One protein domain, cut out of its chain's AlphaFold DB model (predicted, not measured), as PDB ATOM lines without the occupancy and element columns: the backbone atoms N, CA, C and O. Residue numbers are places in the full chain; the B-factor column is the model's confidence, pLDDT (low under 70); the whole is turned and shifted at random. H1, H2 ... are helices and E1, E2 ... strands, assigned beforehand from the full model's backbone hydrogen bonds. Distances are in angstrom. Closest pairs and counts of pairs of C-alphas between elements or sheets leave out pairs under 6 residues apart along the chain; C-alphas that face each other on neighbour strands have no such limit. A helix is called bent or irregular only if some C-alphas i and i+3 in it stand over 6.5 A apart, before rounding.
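Overview. This is residues 200 to 361 of the 415 residues of an uncharacterized protein of Actinobacteria bacterium (UniProt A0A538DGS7). One long, twisted sheet of nine strands curls round a single helix, H1, like an open wrap whose edge strands E4 and E5 stay apart. Its two halves, E1 to E4 and E5 to E9, are joined where E1 runs beside E9, and the far end of the hairpin E1 and E2, around residues 217 to 224, sticks out as an arm. The printed part has 162 residues, with E1 to E4, then H1, then E5 to E9 along the chain; the sheet's order is E4 E3 E2 E1 E9 E8 E7 E6 E5, antiparallel throughout, and the class is mostly strand. The whole is compact, with a radius of gyration of the C-alphas of 16.7 A and spans of 55 by 40 by 39 A.

Along the chain. E1, residues 203 to 217, runs 38.6 A from C-alpha 203 at (268.775, 368.750, 296.217), and bends by 55 degrees at residue 211. E2 is residues 224 to 235, 35.5 A; E3 is residues 241 to 247, 19.8 A; E4 is residues 250 to 257, 20.6 A. H1, residues 264 to 281, begins at C-alpha 264 at (291.762, 365.023, 297.934) and spans 25.9 A. E5 is residues 286 to 293, 18.3 A; E6 is residues 296 to 309, 34.2 A; E7 is residues 315 to 325, 32.4 A; E8 is residues 331 to 338, 20.9 A. E9, residues 341 to 356, is 33.4 A long, bends by 92 degrees at residue 344 and ends at C-alpha 356 at (266.116, 372.379, 293.656).

Arrangement. E9 has staggered pairing, with E8 over residues 341 to 349 and with E1 over residues 349 to 356. N 205 and O 354 are 2.9 A apart between E1 and E9, and N 348 and O 334 are 2.9 A apart between E9 and E8, both within hydrogen-bond range. E1 to E4 form one meander, each strand the antiparallel neighbour of the one before; between E2 and E1, N 231 and O 208 are within hydrogen-bond range at 2.8 A. E5 to E9 form the other meander; between E6 and E7, N 301 and O 322 are within hydrogen-bond range at 2.8 A. H1 is on one face of the sheet, as two layers; its closest C-alphas to E6 are those of Ala 279 and Val 303, 5.7 A. H1 has 10 of 14 O i to N i+4 pairs within hydrogen-bond range, has a kink of 30 degrees near residue 275, and is irregular, but only just: C-alphas 274 and 277 are 6.8 A apart.

Size, cuts and confidence. The two farthest C-alphas, those of Lys 220 and Asp 282, are 55.7 A apart. The printed part has no cut and no long link. The mean pLDDT of the printed part is 83.5; residues 211 to 213, 238, 258 to 274 and 344 to 345 are under 70.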
ATOM      1  N   ASP A 200     264.662 376.004 299.653       88.31
ATOM      2  CA  ASP A 200     264.249 374.891 300.533       88.31
ATOM      3  C   ASP A 200     264.252 373.505 299.855       88.31
ATOM      4  O   ASP A 200     263.886 372.496 300.464       88.31
ATOM      5  N   GLY A 201     264.654 373.428 298.583       89.31
ATOM      6  CA  GLY A 201     264.681 372.177 297.824       89.31
ATOM      7  C   GLY A 201     265.608 371.110 298.436       89.31
ATOM      8  O   GLY A 201     266.685 371.428 298.948       89.31
ATOM      9  N   PRO A 202     265.262 369.812 298.381       89.06
ATOM     10  CA  PRO A 202     266.083 368.764 298.988       89.06
ATOM     11  C   PRO A 202     267.440 368.581 298.295       89.06
ATOM     12  O   PRO A 202     268.394 368.158 298.951       89.06
ATOM     13  N   VAL A 203     267.554 368.928 297.009       89.50
ATOM     14  CA  VAL A 203     268.775 368.750 296.217       89.50
ATOM     15  C   VAL A 203     269.581 370.041 296.203       89.50
ATOM     16  O   VAL A 203     269.071 371.072 295.787       89.50
ATOM     17  N   LEU A 204     270.845 369.989 296.611       89.00
ATOM     18  CA  LEU A 204     271.795 371.075 296.388       89.00
ATOM     19  C   LEU A 204     272.415 370.950 295.004       89.00
ATOM     20  O   LEU A 204     272.908 369.879 294.642       89.00
ATOM     21  N   HIS A 205     272.440 372.064 294.283       91.75
ATOM     22  CA  HIS A 205     273.078 372.192 292.985       91.75
ATOM     23  C   HIS A 205     274.086 373.343 293.007       91.75
ATOM     24  O   HIS A 205     273.740 374.489 293.300       91.75
ATOM     25  N   PHE A 206     275.344 373.028 292.700       91.44
ATOM     26  CA  PHE A 206     276.426 374.005 292.613       91.44
ATOM     27  C   PHE A 206     277.120 373.930 291.261       91.44
ATOM     28  O   PHE A 206     277.470 372.846 290.804       91.44
ATOM     29  N   VAL A 207     277.408 375.092 290.678       92.25
ATOM     30  CA  VAL A 207     278.314 375.233 289.535       92.25
ATOM     31  C   VAL A 207     279.480 376.097 289.981       92.25
ATOM     32  O   VAL A 207     279.294 377.252 290.362       92.25
ATOM     33  N   ILE A 208     280.688 375.550 289.937       89.81
ATOM     34  CA  ILE A 208     281.887 376.195 290.464       89.81
ATOM     35  C   ILE A 208     282.926 376.307 289.357       89.81
ATOM     36  O   ILE A 208     283.260 375.340 288.681       89.81
ATOM     37  N   ARG A 209     283.475 377.506 289.181       89.88
ATOM     38  CA  ARG A 209     284.669 377.751 288.378       89.88
ATOM     39  C   ARG A 209     285.894 377.517 289.252       89.88
ATOM     40  O   ARG A 209     286.239 378.355 290.087       89.88
ATOM     41  N   GLY A 210     286.537 376.372 289.057       76.00
ATOM     42  CA  GLY A 210     287.765 376.030 289.765       76.00
ATOM     43  C   GLY A 210     288.960 376.874 289.309       76.00
ATOM     44  O   GLY A 210     288.960 377.466 288.229       76.00
ATOM     45  N   GLY A 211     290.030 376.880 290.110       65.75
ATOM     46  CA  GLY A 211     291.289 377.572 289.791       65.75
ATOM     47  C   GLY A 211     292.106 376.949 288.645       65.75
ATOM     48  O   GLY A 211     293.207 377.411 288.339       65.75
ATOM     49  N   TRP A 212     291.598 375.894 288.005       61.97
ATOM     50  CA  TRP A 212     292.252 375.182 286.912       61.97
ATOM     51  C   TRP A 212     291.639 375.552 285.559       61.97
ATOM     52  O   TRP A 212     290.435 375.747 285.403       61.97
ATOM     53  N   GLY A 213     292.506 375.693 284.560       68.38
ATOM     54  CA  GLY A 213     292.146 376.218 283.254       68.38
ATOM     55  C   GLY A 213     293.327 376.225 282.290       68.38
ATOM     56  O   GLY A 213     294.405 375.695 282.573       68.38
ATOM     57  N   GLY A 214     293.126 376.853 281.140       73.50
ATOM     58  CA  GLY A 214     294.151 377.070 280.132       73.50
ATOM     59  C   GLY A 214     293.988 378.424 279.457       73.50
ATOM     60  O   GLY A 214     293.017 379.144 279.677       73.50
ATOM     61  N   ALA A 215     294.945 378.768 278.609       80.06
ATOM     62  CA  ALA A 215     294.775 379.838 277.642       80.06
ATOM     63  C   ALA A 215     294.686 379.193 276.262       80.06
ATOM     64  O   ALA A 215     295.614 378.502 275.844       80.06
ATOM     65  N   LEU A 216     293.582 379.422 275.559       78.88
ATOM     66  CA  LEU A 216     293.546 379.214 274.121       78.88
ATOM     67  C   LEU A 216     294.363 380.333 273.489       78.88
ATOM     68  O   LEU A 216     294.096 381.510 273.734       78.88
ATOM     69  N   ILE A 217     295.374 379.962 272.717       85.56
ATOM     70  CA  ILE A 217     296.205 380.911 271.987       85.56
ATOM     71  C   ILE A 217     295.763 380.851 270.535       85.56
ATOM     72  O   ILE A 217     295.865 379.810 269.889       85.56
ATOM     73  N   ASP A 218     295.259 381.967 270.028       82.38
ATOM     74  CA  ASP A 218     295.060 382.129 268.598       82.38
ATOM     75  C   ASP A 218     296.443 382.193 267.934       82.38
ATOM     76  O   ASP A 218     297.201 383.137 268.150       82.38
ATOM     77  N   LEU A 219     296.799 381.161 267.165       89.75
ATOM     78  CA  LEU A 219     298.140 381.028 266.584       89.75
ATOM     79  C   LEU A 219     298.450 382.096 265.525       89.75
ATOM     80  O   LEU A 219     299.618 382.344 265.248       89.75
ATOM     81  N   LYS A 220     297.427 382.726 264.932       80.62
ATOM     82  CA  LYS A 220     297.604 383.766 263.908       80.62
ATOM     83  C   LYS A 220     297.834 385.137 264.531       80.62
ATOM     84  O   LYS A 220     298.640 385.912 264.034       80.62
ATOM     85  N   THR A 221     297.104 385.444 265.596       91.69
ATOM     86  CA  THR A 221     297.099 386.770 266.234       91.69
ATOM     87  C   THR A 221     297.921 386.823 267.520       91.69
ATOM     88  O   THR A 221     298.149 387.903 268.058       91.69
ATOM     89  N   GLY A 222     298.315 385.672 268.069       88.81
ATOM     90  CA  GLY A 222     298.915 385.547 269.399       88.81
ATOM     91  C   GLY A 222     297.943 385.838 270.549       88.81
ATOM     92  O   GLY A 222     298.342 385.795 271.718       88.81
ATOM     93  N   ARG A 223     296.668 386.140 270.257       92.00
ATOM     94  CA  ARG A 223     295.690 386.545 271.269       92.00
ATOM     95  C   ARG A 223     295.368 385.371 272.185       92.00
ATOM     96  O   ARG A 223     294.987 384.294 271.733       92.00
ATOM     97  N   ARG A 224     295.480 385.602 273.493       85.56
ATOM     98  CA  ARG A 224     295.168 384.611 274.526       85.56
ATOM     99  C   ARG A 224     293.735 384.793 275.012       85.56
ATOM    100  O   ARG A 224     293.350 385.891 275.401       85.56
ATOM    101  N   LYS A 225     292.962 383.712 275.024       86.81
ATOM    102  CA  LYS A 225     291.641 383.627 275.650       86.81
ATOM    103  C   LYS A 225     291.711 382.618 276.787       86.81
ATOM    104  O   LYS A 225     291.920 381.432 276.543       86.81
ATOM    105  N   TYR A 226     291.535 383.079 278.019       80.25
ATOM    106  CA  TYR A 226     291.471 382.186 279.169       80.25
ATOM    107  C   TYR A 226     290.190 381.350 279.118       80.25
ATOM    108  O   TYR A 226     289.102 381.857 278.843       80.25
ATOM    109  N   VAL A 227     290.346 380.053 279.347       84.00
ATOM    110  CA  VAL A 227     289.271 379.075 279.482       84.00
ATOM    111  C   VAL A 227     289.433 378.399 280.827       84.00
ATOM    112  O   VAL A 227     290.520 377.946 281.181       84.00
ATOM    113  N   TYR A 228     288.341 378.339 281.571       83.75
ATOM    114  CA  TYR A 228     288.308 377.766 282.905       83.75
ATOM    115  C   TYR A 228     287.602 376.417 282.865       83.75
ATOM    116  O   TYR A 228     286.751 376.177 281.999       83.75
ATOM    117  N   ALA A 229     287.973 375.542 283.791       84.44
ATOM    118  CA  ALA A 229     287.167 374.378 284.095       84.44
ATOM    119  C   ALA A 229     285.995 374.785 284.999       84.44
ATOM    120  O   ALA A 229     286.129 375.653 285.867       84.44
ATOM    121  N   THR A 230     284.850 374.154 284.776       90.19
ATOM    122  CA  THR A 230     283.683 374.247 285.650       90.19
ATOM    123  C   THR A 230     283.357 372.872 286.195       90.19
ATOM    124  O   THR A 230     283.384 371.892 285.453       90.19
ATOM    125  N   GLU A 231     283.013 372.814 287.466       86.56
ATOM    126  CA  GLU A 231     282.583 371.611 288.161       86.56
ATOM    127  C   GLU A 231     281.138 371.819 288.598       86.56
ATOM    128  O   GLU A 231     280.800 372.830 289.215       86.56
ATOM    129  N   GLU A 232     280.281 370.894 288.201       90.62
ATOM    130  CA  GLU A 232     278.846 370.909 288.443       90.62
ATOM    131  C   GLU A 232     278.517 369.760 289.395       90.62
ATOM    132  O   GLU A 232     278.874 368.616 289.118       90.62
ATOM    133  N   PHE A 233     277.887 370.065 290.527       87.88
ATOM    134  CA  PHE A 233     277.629 369.117 291.609       87.88
ATOM    135  C   PHE A 233     276.140 369.042 291.924       87.88
ATOM    136  O   PHE A 233     275.510 370.077 292.138       87.88
ATOM    137  N   TRP A 234     275.618 367.822 292.073       89.56
ATOM    138  CA  TRP A 234     274.277 367.558 292.599       89.56
ATOM    139  C   TRP A 234     274.353 366.643 293.817       89.56
ATOM    140  O   TRP A 234     274.971 365.575 293.773       89.56
ATOM    141  N   SER A 235     273.707 367.051 294.909       85.81
ATOM    142  CA  SER A 235     273.722 366.338 296.189       85.81
ATOM    143  C   SER A 235     272.338 366.298 296.830       85.81
ATOM    144  O   SER A 235     271.659 367.317 296.893       85.81
ATOM    145  N   GLU A 236     271.928 365.139 297.351       86.62
ATOM    146  CA  GLU A 236     270.674 364.963 298.102       86.62
ATOM    147  C   GLU A 236     270.950 364.177 299.394       86.62
ATOM    148  O   GLU A 236     270.896 362.946 299.409       86.62
ATOM    149  N   GLY A 237     271.262 364.873 300.492       77.12
ATOM    150  CA  GLY A 237     271.511 364.242 301.796       77.12
ATOM    151  C   GLY A 237     272.569 363.130 301.730       77.12
ATOM    152  O   GLY A 237     273.684 363.354 301.269       77.12
ATOM    153  N   GLU A 238     272.215 361.918 302.167       68.88
ATOM    154  CA  GLU A 238     273.116 360.751 302.147       68.88
ATOM    155  C   GLU A 238     273.240 360.060 300.773       68.88
ATOM    156  O   GLU A 238     273.949 359.055 300.641       68.88
ATOM    157  N   ARG A 239     272.550 360.548 299.733       72.81
ATOM    158  CA  ARG A 239     272.609 359.934 298.401       72.81
ATOM    159  C   ARG A 239     273.981 360.099 297.740       72.81
ATOM    160  O   ARG A 239     274.750 360.996 298.091       72.81
ATOM    161  N   PRO A 240     274.287 359.244 296.743       73.75
ATOM    162  CA  PRO A 240     275.459 359.432 295.908       73.75
ATOM    163  C   PRO A 240     275.449 360.814 295.255       73.75
ATOM    164  O   PRO A 240     274.420 361.265 294.755       73.75
ATOM    165  N   ILE A 241     276.606 361.462 295.249       79.44
ATOM    166  CA  ILE A 241     276.786 362.768 294.619       79.44
ATOM    167  C   ILE A 241     277.131 362.560 293.163       79.44
ATOM    168  O   ILE A 241     277.954 361.700 292.847       79.44
ATOM    169  N   HIS A 242     276.535 363.369 292.303       87.62
ATOM    170  CA  HIS A 242     276.919 363.450 290.908       87.62
ATOM    171  C   HIS A 242     277.798 364.681 290.692       87.62
ATOM    172  O   HIS A 242     277.469 365.771 291.157       87.62
ATOM    173  N   GLU A 243     278.921 364.487 290.014       87.00
ATOM    174  CA  GLU A 243     279.834 365.533 289.580       87.00
ATOM    175  C   GLU A 243     280.012 365.441 288.067       87.00
ATOM    176  O   GLU A 243     280.356 364.379 287.534       87.00
ATOM    177  N   VAL A 244     279.865 366.576 287.393       89.12
ATOM    178  CA  VAL A 244     280.264 366.734 285.999       89.12
ATOM    179  C   VAL A 244     281.311 367.833 285.906       89.12
ATOM    180  O   VAL A 244     281.054 368.995 286.213       89.12
ATOM    181  N   SER A 245     282.502 367.479 285.428       86.25
ATOM    182  CA  SER A 245     283.557 368.448 285.139       86.25
ATOM    183  C   SER A 245     283.562 368.782 283.654       86.25
ATOM    184  O   SER A 245     283.565 367.905 282.781       86.25
ATOM    185  N   ARG A 246     283.568 370.078 283.347       87.50
ATOM    186  CA  ARG A 246     283.607 370.605 281.984       87.50
ATOM    187  C   ARG A 246     284.828 371.482 281.795       87.50
ATOM    188  O   ARG A 246     285.159 372.296 282.646       87.50
ATOM    189  N   PHE A 247     285.465 371.363 280.639       84.94
ATOM    190  CA  PHE A 247     286.529 372.261 280.213       84.94
ATOM    191  C   PHE A 247     286.114 372.929 278.909       84.94
ATOM    192  O   PHE A 247     285.744 372.245 277.954       84.94
ATOM    193  N   ALA A 248     286.138 374.264 278.879       82.38
ATOM    194  CA  ALA A 248     285.657 375.046 277.736       82.38
ATOM    195  C   ALA A 248     284.227 374.651 277.284       82.38
ATOM    196  O   ALA A 248     283.929 374.623 276.094       82.38
ATOM    197  N   GLY A 249     283.354 374.318 278.242       83.69
ATOM    198  CA  GLY A 249     281.967 373.897 277.999       83.69
ATOM    199  C   GLY A 249     281.785 372.422 277.624       83.69
ATOM    200  O   GLY A 249     280.660 371.932 277.629       83.69
ATOM    201  N   VAL A 250     282.864 371.683 277.357       83.69
ATOM    202  CA  VAL A 250     282.802 370.261 276.986       83.69
ATOM    203  C   VAL A 250     282.956 369.389 278.228       83.69
ATOM    204  O   VAL A 250     283.900 369.585 278.992       83.69
ATOM    205  N   ALA A 251     282.057 368.419 278.422       86.94
ATOM    206  CA  ALA A 251     282.164 367.433 279.499       86.94
ATOM    207  C   ALA A 251     283.452 366.607 279.343       86.94
ATOM    208  O   ALA A 251     283.665 365.980 278.308       86.94
ATOM    209  N   GLN A 252     284.307 366.624 280.361       82.56
ATOM    210  CA  GLN A 252     285.561 365.863 280.410       82.56
ATOM    211  C   GLN A 252     285.488 364.739 281.443       82.56
ATOM    212  O   GLN A 252     286.105 363.690 281.266       82.56
ATOM    213  N   GLY A 253     284.734 364.954 282.521       81.25
ATOM    214  CA  GLY A 253     284.531 363.974 283.573       81.25
ATOM    215  C   GLY A 253     283.075 363.912 283.995       81.25
ATOM    216  O   GLY A 253     282.378 364.921 284.026       81.25
ATOM    217  N   ASP A 254     282.654 362.700 284.321       87.25
ATOM    218  CA  ASP A 254     281.347 362.385 284.869       87.25
ATOM    219  C   ASP A 254     281.535 361.279 285.907       87.25
ATOM    220  O   ASP A 254     282.000 360.162 285.604       87.25
ATOM    221  N   ALA A 255     281.232 361.620 287.151       81.56
ATOM    222  CA  ALA A 255     281.429 360.737 288.274       81.56
ATOM    223  C   ALA A 255     280.231 360.777 289.213       81.56
ATOM    224  O   ALA A 255     279.766 361.829 289.632       81.56
ATOM    225  N   ILE A 256     279.781 359.584 289.599       84.25
ATOM    226  CA  ILE A 256     278.882 359.411 290.732       84.25
ATOM    227  C   ILE A 256     279.701 358.812 291.864       84.25
ATOM    228  O   ILE A 256     280.296 357.737 291.703       84.25
ATOM    229  N   TYR A 257     279.725 359.494 293.000       73.06
ATOM    230  CA  TYR A 257     280.456 359.074 294.183       73.06
ATOM    231  C   TYR A 257     279.499 358.632 295.276       73.06
ATOM    232  O   TYR A 257     278.583 359.355 295.658       73.06
ATOM    233  N   SER A 258     279.757 357.458 295.842       66.81
ATOM    234  CA  SER A 258     279.140 357.058 297.103       66.81
ATOM    235  C   SER A 258     279.756 357.841 298.263       66.81
ATOM    236  O   SER A 258     280.959 358.132 298.247       66.81
ATOM    237  N   ALA A 259     278.955 358.111 299.295       54.38
ATOM    238  CA  ALA A 259     279.426 358.685 300.549       54.38
ATOM    239  C   ALA A 259     280.673 357.924 301.059       54.38
ATOM    240  O   ALA A 259     280.635 356.718 301.301       54.38
ATOM    241  N   GLY A 260     281.813 358.618 301.149       50.16
ATOM    242  CA  GLY A 260     283.079 358.099 301.690       50.16
ATOM    243  C   GLY A 260     284.192 357.769 300.681       50.16
ATOM    244  O   GLY A 260     285.285 357.390 301.101       50.16
ATOM    245  N   SER A 261     283.982 357.925 299.369       50.25
ATOM    246  CA  SER A 261     284.952 357.532 298.332       50.25
ATOM    247  C   SER A 261     285.422 358.709 297.461       50.25
ATOM    248  O   SER A 261     285.050 358.787 296.292       50.25
ATOM    249  N   PHE A 262     286.283 359.584 297.987       52.72
ATOM    250  CA  PHE A 262     286.681 360.823 297.292       52.72
ATOM    251  C   PHE A 262     288.201 361.008 297.189       52.72
ATOM    252  O   PHE A 262     288.933 360.611 298.107       52.72
ATOM    253  N   SER A 263     288.670 361.641 296.104       51.56
ATOM    254  CA  SER A 263     290.044 362.151 296.007       51.56
ATOM    255  C   SER A 263     290.219 363.448 296.820       51.56
ATOM    256  O   SER A 263     289.262 363.994 297.358       51.56
ATOM    257  N   SER A 264     291.456 363.920 297.006       47.34
ATOM    258  CA  SER A 264     291.762 365.023 297.934       47.34
ATOM    259  C   SER A 264     291.266 366.402 297.490       47.34
ATOM    260  O   SER A 264     290.990 367.222 298.357       47.34
ATOM    261  N   LEU A 265     291.189 366.662 296.179       45.53
ATOM    262  CA  LEU A 265     290.678 367.932 295.643       45.53
ATOM    263  C   LEU A 265     289.141 367.938 295.718       45.53
ATOM    264  O   LEU A 265     288.547 368.881 296.235       45.53
ATOM    265  N   ASP A 266     288.537 366.802 295.354       55.66
ATOM    266  CA  ASP A 266     287.097 366.545 295.431       55.66
ATOM    267  C   ASP A 266     286.585 366.682 296.869       55.66
ATOM    268  O   ASP A 266     285.514 367.228 297.082       55.66
ATOM    269  N   LYS A 267     287.361 366.257 297.881       55.31
ATOM    270  CA  LYS A 267     286.957 366.310 299.300       55.31
ATOM    271  C   LYS A 267     286.656 367.709 299.828       55.31
ATOM    272  O   LYS A 267     285.778 367.810 300.674       55.31
ATOM    273  N   ALA A 268     287.376 368.739 299.386       54.72
ATOM    274  CA  ALA A 268     287.283 370.085 299.959       54.72
ATOM    275  C   ALA A 268     286.046 370.844 299.465       54.72
ATOM    276  O   ALA A 268     285.340 371.488 300.234       54.72
ATOM    277  N   LEU A 269     285.762 370.731 298.166       58.97
ATOM    278  CA  LEU A 269     284.540 371.252 297.557       58.97
ATOM    279  C   LEU A 269     283.330 370.399 297.957       58.97
ATOM    280  O   LEU A 269     282.265 370.938 298.239       58.97
ATOM    281  N   PHE A 270     283.511 369.084 298.092       62.00
ATOM    282  CA  PHE A 270     282.497 368.161 298.601       62.00
ATOM    283  C   PHE A 270     282.109 368.437 300.057       62.00
ATOM    284  O   PHE A 270     280.916 368.536 300.352       62.00
ATOM    285  N   SER A 271     283.080 368.543 300.977       61.19
ATOM    286  CA  SER A 271     282.800 368.829 302.391       61.19
ATOM    287  C   SER A 271     282.098 370.166 302.509       61.19
ATOM    288  O   SER A 271     281.154 370.288 303.273       61.19
ATOM    289  N   LEU A 272     282.488 371.131 301.680       66.56
ATOM    290  CA  LEU A 272     281.826 372.411 301.605       66.56
ATOM    291  C   LEU A 272     280.376 372.295 301.126       66.56
ATOM    292  O   LEU A 272     279.493 372.724 301.848       66.56
ATOM    293  N   VAL A 273     280.096 371.706 299.960       66.12
ATOM    294  CA  VAL A 273     278.722 371.621 299.426       66.12
ATOM    295  C   VAL A 273     277.809 370.841 300.375       66.12
ATOM    296  O   VAL A 273     276.686 371.265 300.636       66.12
ATOM    297  N   THR A 274     278.300 369.741 300.950       68.00
ATOM    298  CA  THR A 274     277.511 368.904 301.868       68.00
ATOM    299  C   THR A 274     277.337 369.526 303.252       68.00
ATOM    300  O   THR A 274     276.256 369.425 303.829       68.00
ATOM    301  N   ARG A 275     278.361 370.202 303.790       77.44
ATOM    302  CA  ARG A 275     278.298 370.812 305.126       77.44
ATOM    303  C   ARG A 275     277.827 372.252 305.114       77.44
ATOM    304  O   ARG A 275     277.445 372.727 306.168       77.44
ATOM    305  N   TYR A 276     277.809 372.955 303.984       85.88
ATOM    306  CA  TYR A 276     277.424 374.366 303.948       85.88
ATOM    307  C   TYR A 276     275.982 374.556 304.399       85.88
ATOM    308  O   TYR A 276     275.744 375.250 305.383       85.88
ATOM    309  N   ARG A 277     275.026 373.868 303.760       85.62
ATOM    310  CA  ARG A 277     273.619 373.923 304.186       85.62
ATOM    311  C   ARG A 277     273.466 373.484 305.641       85.62
ATOM    312  O   ARG A 277     272.754 374.140 306.393       85.62
ATOM    313  N   GLN A 278     274.139 372.404 306.036       85.38
ATOM    314  CA  GLN A 278     274.076 371.910 307.408       85.38
ATOM    315  C   GLN A 278     274.583 372.959 308.408       85.38
ATOM    316  O   GLN A 278     273.859 373.282 309.340       85.38
ATOM    317  N   ALA A 279     275.755 373.546 308.164       88.56
ATOM    318  CA  ALA A 279     276.387 374.528 309.038       88.56
ATOM    319  C   ALA A 279     275.595 375.834 309.139       88.56
ATOM    320  O   ALA A 279     275.594 376.498 310.176       88.56
ATOM    321  N   LEU A 280     274.919 376.218 308.053       89.50
ATOM    322  CA  LEU A 280     273.980 377.332 308.074       89.50
ATOM    323  C   LEU A 280     272.715 376.992 308.876       89.50
ATOM    324  O   LEU A 280     272.228 377.835 309.623       89.50
ATOM    325  N   SER A 281     272.196 375.769 308.734       86.31
ATOM    326  CA  SER A 281     270.956 375.323 309.380       86.31
ATOM    327  C   SER A 281     271.107 375.071 310.879       86.31
ATOM    328  O   SER A 281     270.186 375.372 311.632       86.31
ATOM    329  N   ASP A 282     272.219 374.484 311.317       86.94
ATOM    330  CA  ASP A 282     272.484 374.190 312.730       86.94
ATOM    331  C   ASP A 282     273.189 375.348 313.460       86.94
ATOM    332  O   ASP A 282     273.370 375.306 314.678       86.94
ATOM    333  N   GLY A 283     273.559 376.401 312.723       85.62
ATOM    334  CA  GLY A 283     274.225 377.584 313.254       85.62
ATOM    335  C   GLY A 283     275.689 377.363 313.639       85.62
ATOM    336  O   GLY A 283     276.261 378.211 314.325       85.62
ATOM    337  N   SER A 284     276.315 376.258 313.221       87.25
ATOM    338  CA  SER A 284     277.745 376.006 313.449       87.25
ATOM    339  C   SER A 284     278.664 376.853 312.559       87.25
ATOM    340  O   SER A 284     279.854 376.995 312.855       87.25
ATOM    341  N   ALA A 285     278.119 377.468 311.506       90.25
ATOM    342  CA  ALA A 285     278.843 378.383 310.638       90.25
ATOM    343  C   ALA A 285     279.294 379.667 311.368       90.25
ATOM    344  O   ALA A 285     278.530 380.312 312.088       90.25
ATOM    345  N   LEU A 286     280.537 380.100 311.125       91.31
ATOM    346  CA  LEU A 286     281.136 381.274 311.767       91.31
ATOM    347  C   LEU A 286     281.427 382.387 310.756       91.31
ATOM    348  O   LEU A 286     282.285 382.236 309.891       91.31
ATOM    349  N   VAL A 287     280.796 383.552 310.916       92.69
ATOM    350  CA  VAL A 287     281.135 384.751 310.129       92.69
ATOM    351  C   VAL A 287     282.519 385.265 310.544       92.69
ATOM    352  O   VAL A 287     282.712 385.712 311.674       92.69
ATOM    353  N   LEU A 288     283.478 385.214 309.621       91.75
ATOM    354  CA  LEU A 288     284.873 385.606 309.830       91.75
ATOM    355  C   LEU A 288     285.104 387.109 309.650       91.75
ATOM    356  O   LEU A 288     285.985 387.675 310.291       91.75
ATOM    357  N   GLY A 289     284.338 387.758 308.771       89.81
ATOM    358  CA  GLY A 289     284.495 389.181 308.479       89.81
ATOM    359  C   GLY A 289     284.047 389.556 307.073       89.81
ATOM    360  O   GLY A 289     283.444 388.751 306.366       89.81
ATOM    361  N   ARG A 290     284.342 390.800 306.687       94.19
ATOM    362  CA  ARG A 290     284.057 391.358 305.360       94.19
ATOM    363  C   ARG A 290     285.312 391.372 304.497       94.19
ATOM    364  O   ARG A 290     286.405 391.549 305.026       94.19
ATOM    365  N   ASP A 291     285.131 391.226 303.193       94.50
ATOM    366  CA  ASP A 291     286.205 391.271 302.196       94.50
ATOM    367  C   ASP A 291     285.635 391.625 300.810       94.50
ATOM    368  O   ASP A 291     284.440 391.913 300.684       94.50
ATOM    369  N   VAL A 292     286.472 391.592 299.772       94.62
ATOM    370  CA  VAL A 292     286.076 391.757 298.370       94.62
ATOM    371  C   VAL A 292     286.601 390.589 297.534       94.62
ATOM    372  O   VAL A 292     287.792 390.292 297.547       94.62
ATOM    373  N   VAL A 293     285.723 389.952 296.755       91.62
ATOM    374  CA  VAL A 293     286.071 388.857 295.835       91.62
ATOM    375  C   VAL A 293     285.642 389.214 294.416       91.62
ATOM    376  O   VAL A 293     284.474 389.483 294.169       91.62
ATOM    377  N   GLU A 294     286.593 389.252 293.479       88.88
ATOM    378  CA  GLU A 294     286.360 389.672 292.080       88.88
ATOM    379  C   GLU A 294     285.560 390.988 291.956       88.88
ATOM    380  O   GLU A 294     284.719 391.136 291.079       88.88
ATOM    381  N   GLY A 295     285.797 391.944 292.864       91.62
ATOM    382  CA  GLY A 295     285.082 393.227 292.905       91.62
ATOM    383  C   GLY A 295     283.747 393.215 293.661       91.62
ATOM    384  O   GLY A 295     283.167 394.278 293.858       91.62
ATOM    385  N   HIS A 296     283.290 392.060 294.148       93.12
ATOM    386  CA  HIS A 296     282.044 391.920 294.904       93.12
ATOM    387  C   HIS A 296     282.316 392.015 296.411       93.12
ATOM    388  O   HIS A 296     283.154 391.264 296.916       93.12
ATOM    389  N   PRO A 297     281.629 392.896 297.159       97.19
ATOM    390  CA  PRO A 297     281.689 392.900 298.616       97.19
ATOM    391  C   PRO A 297     281.100 391.607 299.183       97.19
ATOM    392  O   PRO A 297     279.963 391.248 298.873       97.19
ATOM    393  N   VAL A 298     281.846 390.932 300.059       97.44
ATOM    394  CA  VAL A 298     281.440 389.641 300.633       97.44
ATOM    395  C   VAL A 298     281.547 389.593 302.151       97.44
ATOM    396  O   VAL A 298     282.318 390.347 302.752       97.44
ATOM    397  N   TYR A 299     280.797 388.680 302.761       96.44
ATOM    398  CA  TYR A 299     281.091 388.116 304.075       96.44
ATOM    399  C   TYR A 299     281.798 386.772 303.895       96.44
ATOM    400  O   TYR A 299     281.308 385.917 303.163       96.44
ATOM    401  N   TRP A 300     282.911 386.551 304.591       94.56
ATOM    402  CA  TRP A 300     283.491 385.213 304.715       94.56
ATOM    403  C   TRP A 300     282.825 384.463 305.864       94.56
ATOM    404  O   TRP A 300     282.740 384.977 306.980       94.56
ATOM    405  N   ILE A 301     282.399 383.235 305.601       93.44
ATOM    406  CA  ILE A 301     281.763 382.328 306.552       93.44
ATOM    407  C   ILE A 301     282.580 381.040 306.589       93.44
ATOM    408  O   ILE A 301     282.768 380.400 305.561       93.44
ATOM    409  N   ARG A 302     283.050 380.634 307.766       92.19
ATOM    410  CA  ARG A 302     283.654 379.319 307.974       92.19
ATOM    411  C   ARG A 302     282.571 378.283 308.195       92.19
ATOM    412  O   ARG A 302     281.750 378.449 309.092       92.19
ATOM    413  N   VAL A 303     282.607 377.230 307.395       90.12
ATOM    414  CA  VAL A 303     281.625 376.141 307.408       90.12
ATOM    415  C   VAL A 303     282.082 375.013 308.311       90.12
ATOM    416  O   VAL A 303     281.313 374.505 309.115       90.12
ATOM    417  N   ASP A 304     283.353 374.639 308.207       85.62
ATOM    418  CA  ASP A 304     283.951 373.633 309.065       85.62
ATOM    419  C   ASP A 304     285.436 373.917 309.317       85.62
ATOM    420  O   ASP A 304     286.081 374.754 308.676       85.62
ATOM    421  N   SER A 305     285.960 373.235 310.331       87.38
ATOM    422  CA  SER A 305     287.368 373.240 310.687       87.38
ATOM    423  C   SER A 305     287.706 371.905 311.330       87.38
ATOM    424  O   SER A 305     287.083 371.508 312.310       87.38
ATOM    425  N   GLU A 306     288.717 371.225 310.814       83.94
ATOM    426  CA  GLU A 306     289.152 369.920 311.287       83.94
ATOM    427  C   GLU A 306     290.674 369.834 311.381       83.94
ATOM    428  O   GLU A 306     291.417 370.484 310.646       83.94
ATOM    429  N   MET A 307     291.151 369.030 312.326       85.81
ATOM    430  CA  MET A 307     292.574 368.760 312.486       85.81
ATOM    431  C   MET A 307     292.921 367.515 311.672       85.81
ATOM    432  O   MET A 307     292.543 366.407 312.052       85.81
ATOM    433  N   LEU A 308     293.644 367.681 310.563       79.81
ATOM    434  CA  LEU A 308     294.049 366.562 309.711       79.81
ATOM    435  C   LEU A 308     295.569 366.453 309.594       79.81
ATOM    436  O   LEU A 308     296.257 367.474 309.479       79.81
ATOM    437  N   PRO A 309     296.111 365.223 309.566       79.50
ATOM    438  CA  PRO A 309     297.514 365.007 309.277       79.50
ATOM    439  C   PRO A 309     297.822 365.286 307.800       79.50
ATOM    440  O   PRO A 309     297.052 364.931 306.908       79.50
ATOM    441  N   ASP A 310     298.981 365.879 307.524       78.69
ATOM    442  CA  ASP A 310     299.534 365.939 306.173       78.69
ATOM    443  C   ASP A 310     300.271 364.643 305.786       78.69
ATOM    444  O   ASP A 310     300.356 363.683 306.553       78.69
ATOM    445  N   ALA A 311     300.860 364.617 304.586       75.44
ATOM    446  CA  ALA A 311     301.634 363.474 304.094       75.44
ATOM    447  C   ALA A 311     302.862 363.122 304.962       75.44
ATOM    448  O   ALA A 311     303.414 362.031 304.837       75.44
ATOM    449  N   ARG A 312     303.304 364.035 305.836       83.12
ATOM    450  CA  ARG A 312     304.388 363.830 306.808       83.12
ATOM    451  C   ARG A 312     303.846 363.543 308.212       83.12
ATOM    452  O   ARG A 312     304.613 363.568 309.173       83.12
ATOM    453  N   ASN A 313     302.546 363.262 308.324       82.75
ATOM    454  CA  ASN A 313     301.822 363.001 309.561       82.75
ATOM    455  C   ASN A 313     301.883 364.159 310.574       82.75
ATOM    456  O   ASN A 313     301.788 363.936 311.782       82.75
ATOM    457  N   ARG A 314     302.077 365.397 310.100       86.12
ATOM    458  CA  ARG A 314     301.963 366.598 310.934       86.12
ATOM    459  C   ARG A 314     300.513 367.039 310.942       86.12
ATOM    460  O   ARG A 314     299.903 367.089 309.883       86.12
ATOM    461  N   LEU A 315     299.971 367.340 312.113       86.19
ATOM    462  CA  LEU A 315     298.607 367.842 312.228       86.19
ATOM    463  C   LEU A 315     298.545 369.298 311.767       86.19
ATOM    464  O   LEU A 315     299.390 370.109 312.144       86.19
ATOM    465  N   HIS A 316     297.540 369.597 310.956       85.81
ATOM    466  CA  HIS A 316     297.239 370.928 310.453       85.81
ATOM    467  C   HIS A 316     295.761 371.219 310.651       85.81
ATOM    468  O   HIS A 316     294.932 370.312 310.572       85.81
ATOM    469  N   THR A 317     295.435 372.489 310.867       89.12
ATOM    470  CA  THR A 317     294.037 372.925 310.868       89.12
ATOM    471  C   THR A 317     293.603 373.133 309.429       89.12
ATOM    472  O   THR A 317     294.129 374.015 308.753       89.12
ATOM    473  N   TRP A 318     292.655 372.333 308.964       86.00
ATOM    474  CA  TRP A 318     292.010 372.475 307.666       86.00
ATOM    475  C   TRP A 318     290.636 373.081 307.881       86.00
ATOM    476  O   TRP A 318     289.861 372.555 308.668       86.00
ATOM    477  N   ALA A 319     290.342 374.188 307.219       88.19
ATOM    478  CA  ALA A 319     289.036 374.825 307.299       88.19
ATOM    479  C   ALA A 319     288.529 375.183 305.909       88.19
ATOM    480  O   ALA A 319     289.327 375.453 305.005       88.19
ATOM    481  N   HIS A 320     287.213 375.214 305.754       87.88
ATOM    482  CA  HIS A 320     286.576 375.622 304.512       87.88
ATOM    483  C   HIS A 320     285.757 376.888 304.754       87.88
ATOM    484  O   HIS A 320     284.903 376.940 305.643       87.88
ATOM    485  N   ASP A 321     286.047 377.919 303.961       91.75
ATOM    486  CA  ASP A 321     285.364 379.205 304.037       91.75
ATOM    487  C   ASP A 321     284.550 379.438 302.745       91.75
ATOM    488  O   ASP A 321     285.043 379.205 301.638       91.75
ATOM    489  N   VAL A 322     283.327 379.953 302.887       92.81
ATOM    490  CA  VAL A 322     282.454 380.440 301.807       92.81
ATOM    491  C   VAL A 322     282.384 381.955 301.874       92.81
ATOM    492  O   VAL A 322     282.107 382.523 302.929       92.81
ATOM    493  N   ALA A 323     282.618 382.619 300.752       94.69
ATOM    494  CA  ALA A 323     282.276 384.017 300.571       94.69
ATOM    495  C   ALA A 323     280.823 384.110 300.109       94.69
ATOM    496  O   ALA A 323     280.467 383.515 299.091       94.69
ATOM    497  N   VAL A 324     280.009 384.878 300.826       95.56
ATOM    498  CA  VAL A 324     278.639 385.217 300.425       95.56
ATOM    499  C   VAL A 324     278.538 386.700 300.107       95.56
ATOM    500  O   VAL A 324     279.165 387.517 300.780       95.56
ATOM    501  N   SER A 325     277.756 387.057 299.094       96.38
ATOM    502  CA  SER A 325     277.491 388.451 298.731       96.38
ATOM    503  C   SER A 325     276.938 389.234 299.927       96.38
ATOM    504  O   SER A 325     276.068 388.745 300.646       96.38
ATOM    505  N   GLN A 326     277.407 390.464 300.153       95.88
ATOM    506  CA  GLN A 326     276.800 391.326 301.180       95.88
ATOM    507  C   GLN A 326     275.410 391.840 300.779       95.88
ATOM    508  O   GLN A 326     274.663 392.283 301.650       95.88
ATOM    509  N   GLU A 327     275.083 391.798 299.488       94.75
ATOM    510  CA  GLU A 327     273.822 392.288 298.931       94.75
ATOM    511  C   GLU A 327     272.782 391.168 298.838       94.75
ATOM    512  O   GLU A 327     271.693 391.286 299.396       94.75
ATOM    513  N   THR A 328     273.136 390.059 298.180       95.12
ATOM    514  CA  THR A 328     272.206 388.953 297.892       95.12
ATOM    515  C   THR A 328     272.310 387.802 298.886       95.12
ATOM    516  O   THR A 328     271.409 386.974 298.952       95.12
ATOM    517  N   PHE A 329     273.386 387.748 299.680       94.94
ATOM    518  CA  PHE A 329     273.723 386.623 300.568       94.94
ATOM    519  C   PHE A 329     273.957 385.290 299.846       94.94
ATOM    520  O   PHE A 329     274.223 384.281 300.496       94.94
ATOM    521  N   GLU A 330     273.967 385.300 298.514       94.25
ATOM    522  CA  GLU A 330     274.297 384.137 297.704       94.25
ATOM    523  C   GLU A 330     275.795 383.811 297.806       94.25
ATOM    524  O   GLU A 330     276.627 384.726 297.880       94.25
ATOM    525  N   PRO A 331     276.174 382.523 297.793       93.75
ATOM    526  CA  PRO A 331     277.571 382.115 297.702       93.75
ATOM    527  C   PRO A 331     278.211 382.611 296.402       93.75
ATOM    528  O   PRO A 331     277.693 382.356 295.320       93.75
ATOM    529  N   VAL A 332     279.371 383.263 296.501       95.19
ATOM    530  CA  VAL A 332     280.118 383.788 295.340       95.19
ATOM    531  C   VAL A 332     281.501 383.171 295.182       95.19
ATOM    532  O   VAL A 332     282.037 383.116 294.079       95.19
ATOM    533  N   ALA A 333     282.106 382.683 296.264       92.38
ATOM    534  CA  ALA A 333     283.392 382.004 296.194       92.38
ATOM    535  C   ALA A 333     283.604 381.072 297.375       92.38
ATOM    536  O   ALA A 333     282.946 381.169 298.409       92.38
ATOM    537  N   VAL A 334     284.556 380.168 297.216       89.81
ATOM    538  CA  VAL A 334     284.903 379.166 298.214       89.81
ATOM    539  C   VAL A 334     286.410 379.046 298.280       89.81
ATOM    540  O   VAL A 334     287.100 379.167 297.265       89.81
ATOM    541  N   ARG A 335     286.951 378.818 299.472       87.75
ATOM    542  CA  ARG A 335     288.383 378.586 299.642       87.75
ATOM    543  C   ARG A 335     288.642 377.565 300.727       87.75
ATOM    544  O   ARG A 335     287.920 377.472 301.719       87.75
ATOM    545  N   GLN A 336     289.745 376.857 300.555       84.19
ATOM    546  CA  GLN A 336     290.308 376.024 301.596       84.19
ATOM    547  C   GLN A 336     291.394 376.793 302.343       84.19
ATOM    548  O   GLN A 336     292.193 377.513 301.741       84.19
ATOM    549  N   MET A 337     291.446 376.593 303.651       87.19
ATOM    550  CA  MET A 337     292.434 377.164 304.547       87.19
ATOM    551  C   MET A 337     293.225 376.038 305.203       87.19
ATOM    552  O   MET A 337     292.647 375.082 305.710       87.19
ATOM    553  N   ARG A 338     294.549 376.173 305.237       88.31
ATOM    554  CA  ARG A 338     295.457 375.331 306.015       88.31
ATOM    555  C   ARG A 338     296.239 376.217 306.973       88.31
ATOM    556  O   ARG A 338     296.949 377.121 306.538       88.31
ATOM    557  N   ASP A 339     296.082 375.981 308.269       88.25
ATOM    558  CA  ASP A 339     296.687 376.772 309.349       88.25
ATOM    559  C   ASP A 339     296.429 378.282 309.188       88.25
ATOM    560  O   ASP A 339     297.329 379.115 309.305       88.25
ATOM    561  N   GLY A 340     295.189 378.633 308.829       86.44
ATOM    562  CA  GLY A 340     294.770 380.021 308.609       86.44
ATOM    563  C   GLY A 340     295.286 380.656 307.314       86.44
ATOM    564  O   GLY A 340     295.027 381.834 307.083       86.44
ATOM    565  N   LYS A 341     295.974 379.904 306.448       86.69
ATOM    566  CA  LYS A 341     296.458 380.386 305.148       86.69
ATOM    567  C   LYS A 341     295.666 379.756 304.003       86.69
ATOM    568  O   LYS A 341     295.382 378.563 304.083       86.69
ATOM    569  N   PRO A 342     295.351 380.500 302.930       81.94
ATOM    570  CA  PRO A 342     294.714 379.923 301.754       81.94
ATOM    571  C   PRO A 342     295.521 378.755 301.179       81.94
ATOM    572  O   PRO A 342     296.757 378.790 301.136       81.94
ATOM    573  N   GLY A 343     294.806 377.720 300.751       71.69
ATOM    574  CA  GLY A 343     295.367 376.554 300.091       71.69
ATOM    575  C   GLY A 343     296.060 376.899 298.765       71.69
ATOM    576  O   GLY A 343     295.853 377.971 298.191       71.69
ATOM    577  N   PRO A 344     296.900 375.986 298.252       64.38
ATOM    578  CA  PRO A 344     297.662 376.186 297.019       64.38
ATOM    579  C   PRO A 344     296.791 376.398 295.776       64.38
ATOM    580  O   PRO A 344     297.263 377.014 294.823       64.38
ATOM    581  N   ASP A 345     295.567 375.877 295.799       64.62
ATOM    582  CA  ASP A 345     294.620 375.918 294.685       64.62
ATOM    583  C   ASP A 345     293.813 377.229 294.658       64.62
ATOM    584  O   ASP A 345     293.068 377.489 293.717       64.62
ATOM    585  N   GLY A 346     294.024 378.096 295.656       75.62
ATOM    586  CA  GLY A 346     293.405 379.411 295.744       75.62
ATOM    587  C   GLY A 346     291.933 379.351 296.142       75.62
ATOM    588  O   GLY A 346     291.516 378.504 296.934       75.62
ATOM    589  N   MET A 347     291.170 380.314 295.626       84.19
ATOM    590  CA  MET A 347     289.715 380.344 295.746       84.19
ATOM    591  C   MET A 347     289.083 379.874 294.435       84.19
ATOM    592  O   MET A 347     289.592 380.184 293.357       84.19
ATOM    593  N   SER A 348     287.957 379.178 294.537       86.56
ATOM    594  CA  SER A 348     287.094 378.856 293.402       86.56
ATOM    595  C   SER A 348     285.880 379.776 293.419       86.56
ATOM    596  O   SER A 348     285.391 380.140 294.489       86.56
ATOM    597  N   ILE A 349     285.391 380.159 292.243       91.56
ATOM    598  CA  ILE A 349     284.261 381.084 292.110       91.56
ATOM    599  C   ILE A 349     282.980 380.284 291.945       91.56
ATOM    600  O   ILE A 349     282.911 379.387 291.108       91.56
ATOM    601  N   VAL A 350     281.969 380.603 292.737       92.12
ATOM    602  CA  VAL A 350     280.646 379.997 292.615       92.12
ATOM    603  C   VAL A 350     279.905 380.734 291.508       92.12
ATOM    604  O   VAL A 350     279.690 381.938 291.588       92.12
ATOM    605  N   LEU A 351     279.559 380.012 290.445       93.44
ATOM    606  CA  LEU A 351     278.759 380.528 289.333       93.44
ATOM    607  C   LEU A 351     277.262 380.312 289.569       93.44
ATOM    608  O   LEU A 351     276.448 381.070 289.050       93.44
ATOM    609  N   LYS A 352     276.907 379.258 290.312       93.62
ATOM    610  CA  LYS A 352     275.531 378.929 290.688       93.62
ATOM    611  C   LYS A 352     275.515 378.179 292.017       93.62
ATOM    612  O   LYS A 352     276.357 377.303 292.218       93.62
ATOM    613  N   ALA A 353     274.560 378.497 292.883       92.62
ATOM    614  CA  ALA A 353     274.282 377.773 294.119       92.62
ATOM    615  C   ALA A 353     272.787 377.858 294.430       92.62
ATOM    616  O   ALA A 353     272.271 378.944 294.669       92.62
ATOM    617  N   GLU A 354     272.100 376.723 294.417       92.19
ATOM    618  CA  GLU A 354     270.652 376.670 294.615       92.19
ATOM    619  C   GLU A 354     270.216 375.335 295.223       92.19
ATOM    620  O   GLU A 354     270.944 374.336 295.215       92.19
ATOM    621  N   SER A 355     268.992 375.334 295.731       90.75
ATOM    622  CA  SER A 355     268.288 374.170 296.237       90.75
ATOM    623  C   SER A 355     267.107 373.888 295.329       90.75
ATOM    624  O   SER A 355     266.167 374.679 295.279       90.75
ATOM    625  N   VAL A 356     267.139 372.758 294.634       92.81
ATOM    626  CA  VAL A 356     266.116 372.379 293.656       92.81
ATOM    627  C   VAL A 356     265.235 371.238 294.174       92.81
ATOM    628  O   VAL A 356     265.649 370.478 295.068       92.81
ATOM    629  N   PRO A 357     264.001 371.108 293.652       93.00
ATOM    630  CA  PRO A 357     263.172 369.926 293.838       93.00
ATOM    631  C   PRO A 357     263.907 368.629 293.483       93.00
ATOM    632  O   PRO A 357     264.871 368.597 292.719       93.00
ATOM    633  N   LYS A 358     263.438 367.523 294.058       87.81
ATOM    634  CA  LYS A 358     264.091 366.215 293.926       87.81
ATOM    635  C   LYS A 358     264.178 365.718 292.481       87.81
ATOM    636  O   LYS A 358     265.148 365.063 292.115       87.81
ATOM    637  N   ASP A 359     263.150 365.992 291.697       89.75
ATOM    638  CA  ASP A 359     262.993 365.607 290.297       89.75
ATOM    639  C   ASP A 359     263.832 366.451 289.328       89.75
ATOM    640  O   ASP A 359     264.105 366.001 288.218       89.75
ATOM    641  N   GLU A 360     264.319 367.615 289.762       88.75
ATOM    642  CA  GLU A 360     265.249 368.453 288.993       88.75
ATOM    643  C   GLU A 360     266.727 368.078 289.219       88.75
ATOM    644  O   GLU A 360     267.617 368.530 288.494       88.75
ATOM    645  N   GLY A 361     267.018 367.231 290.211       85.25
ATOM    646  CA  GLY A 361     268.372 366.771 290.497       85.25
ATOM    647  C   GLY A 361     268.908 365.810 289.435       85.25
ATOM    648  O   GLY A 361     268.327 364.756 289.174       85.25
TER     649      GLY A 361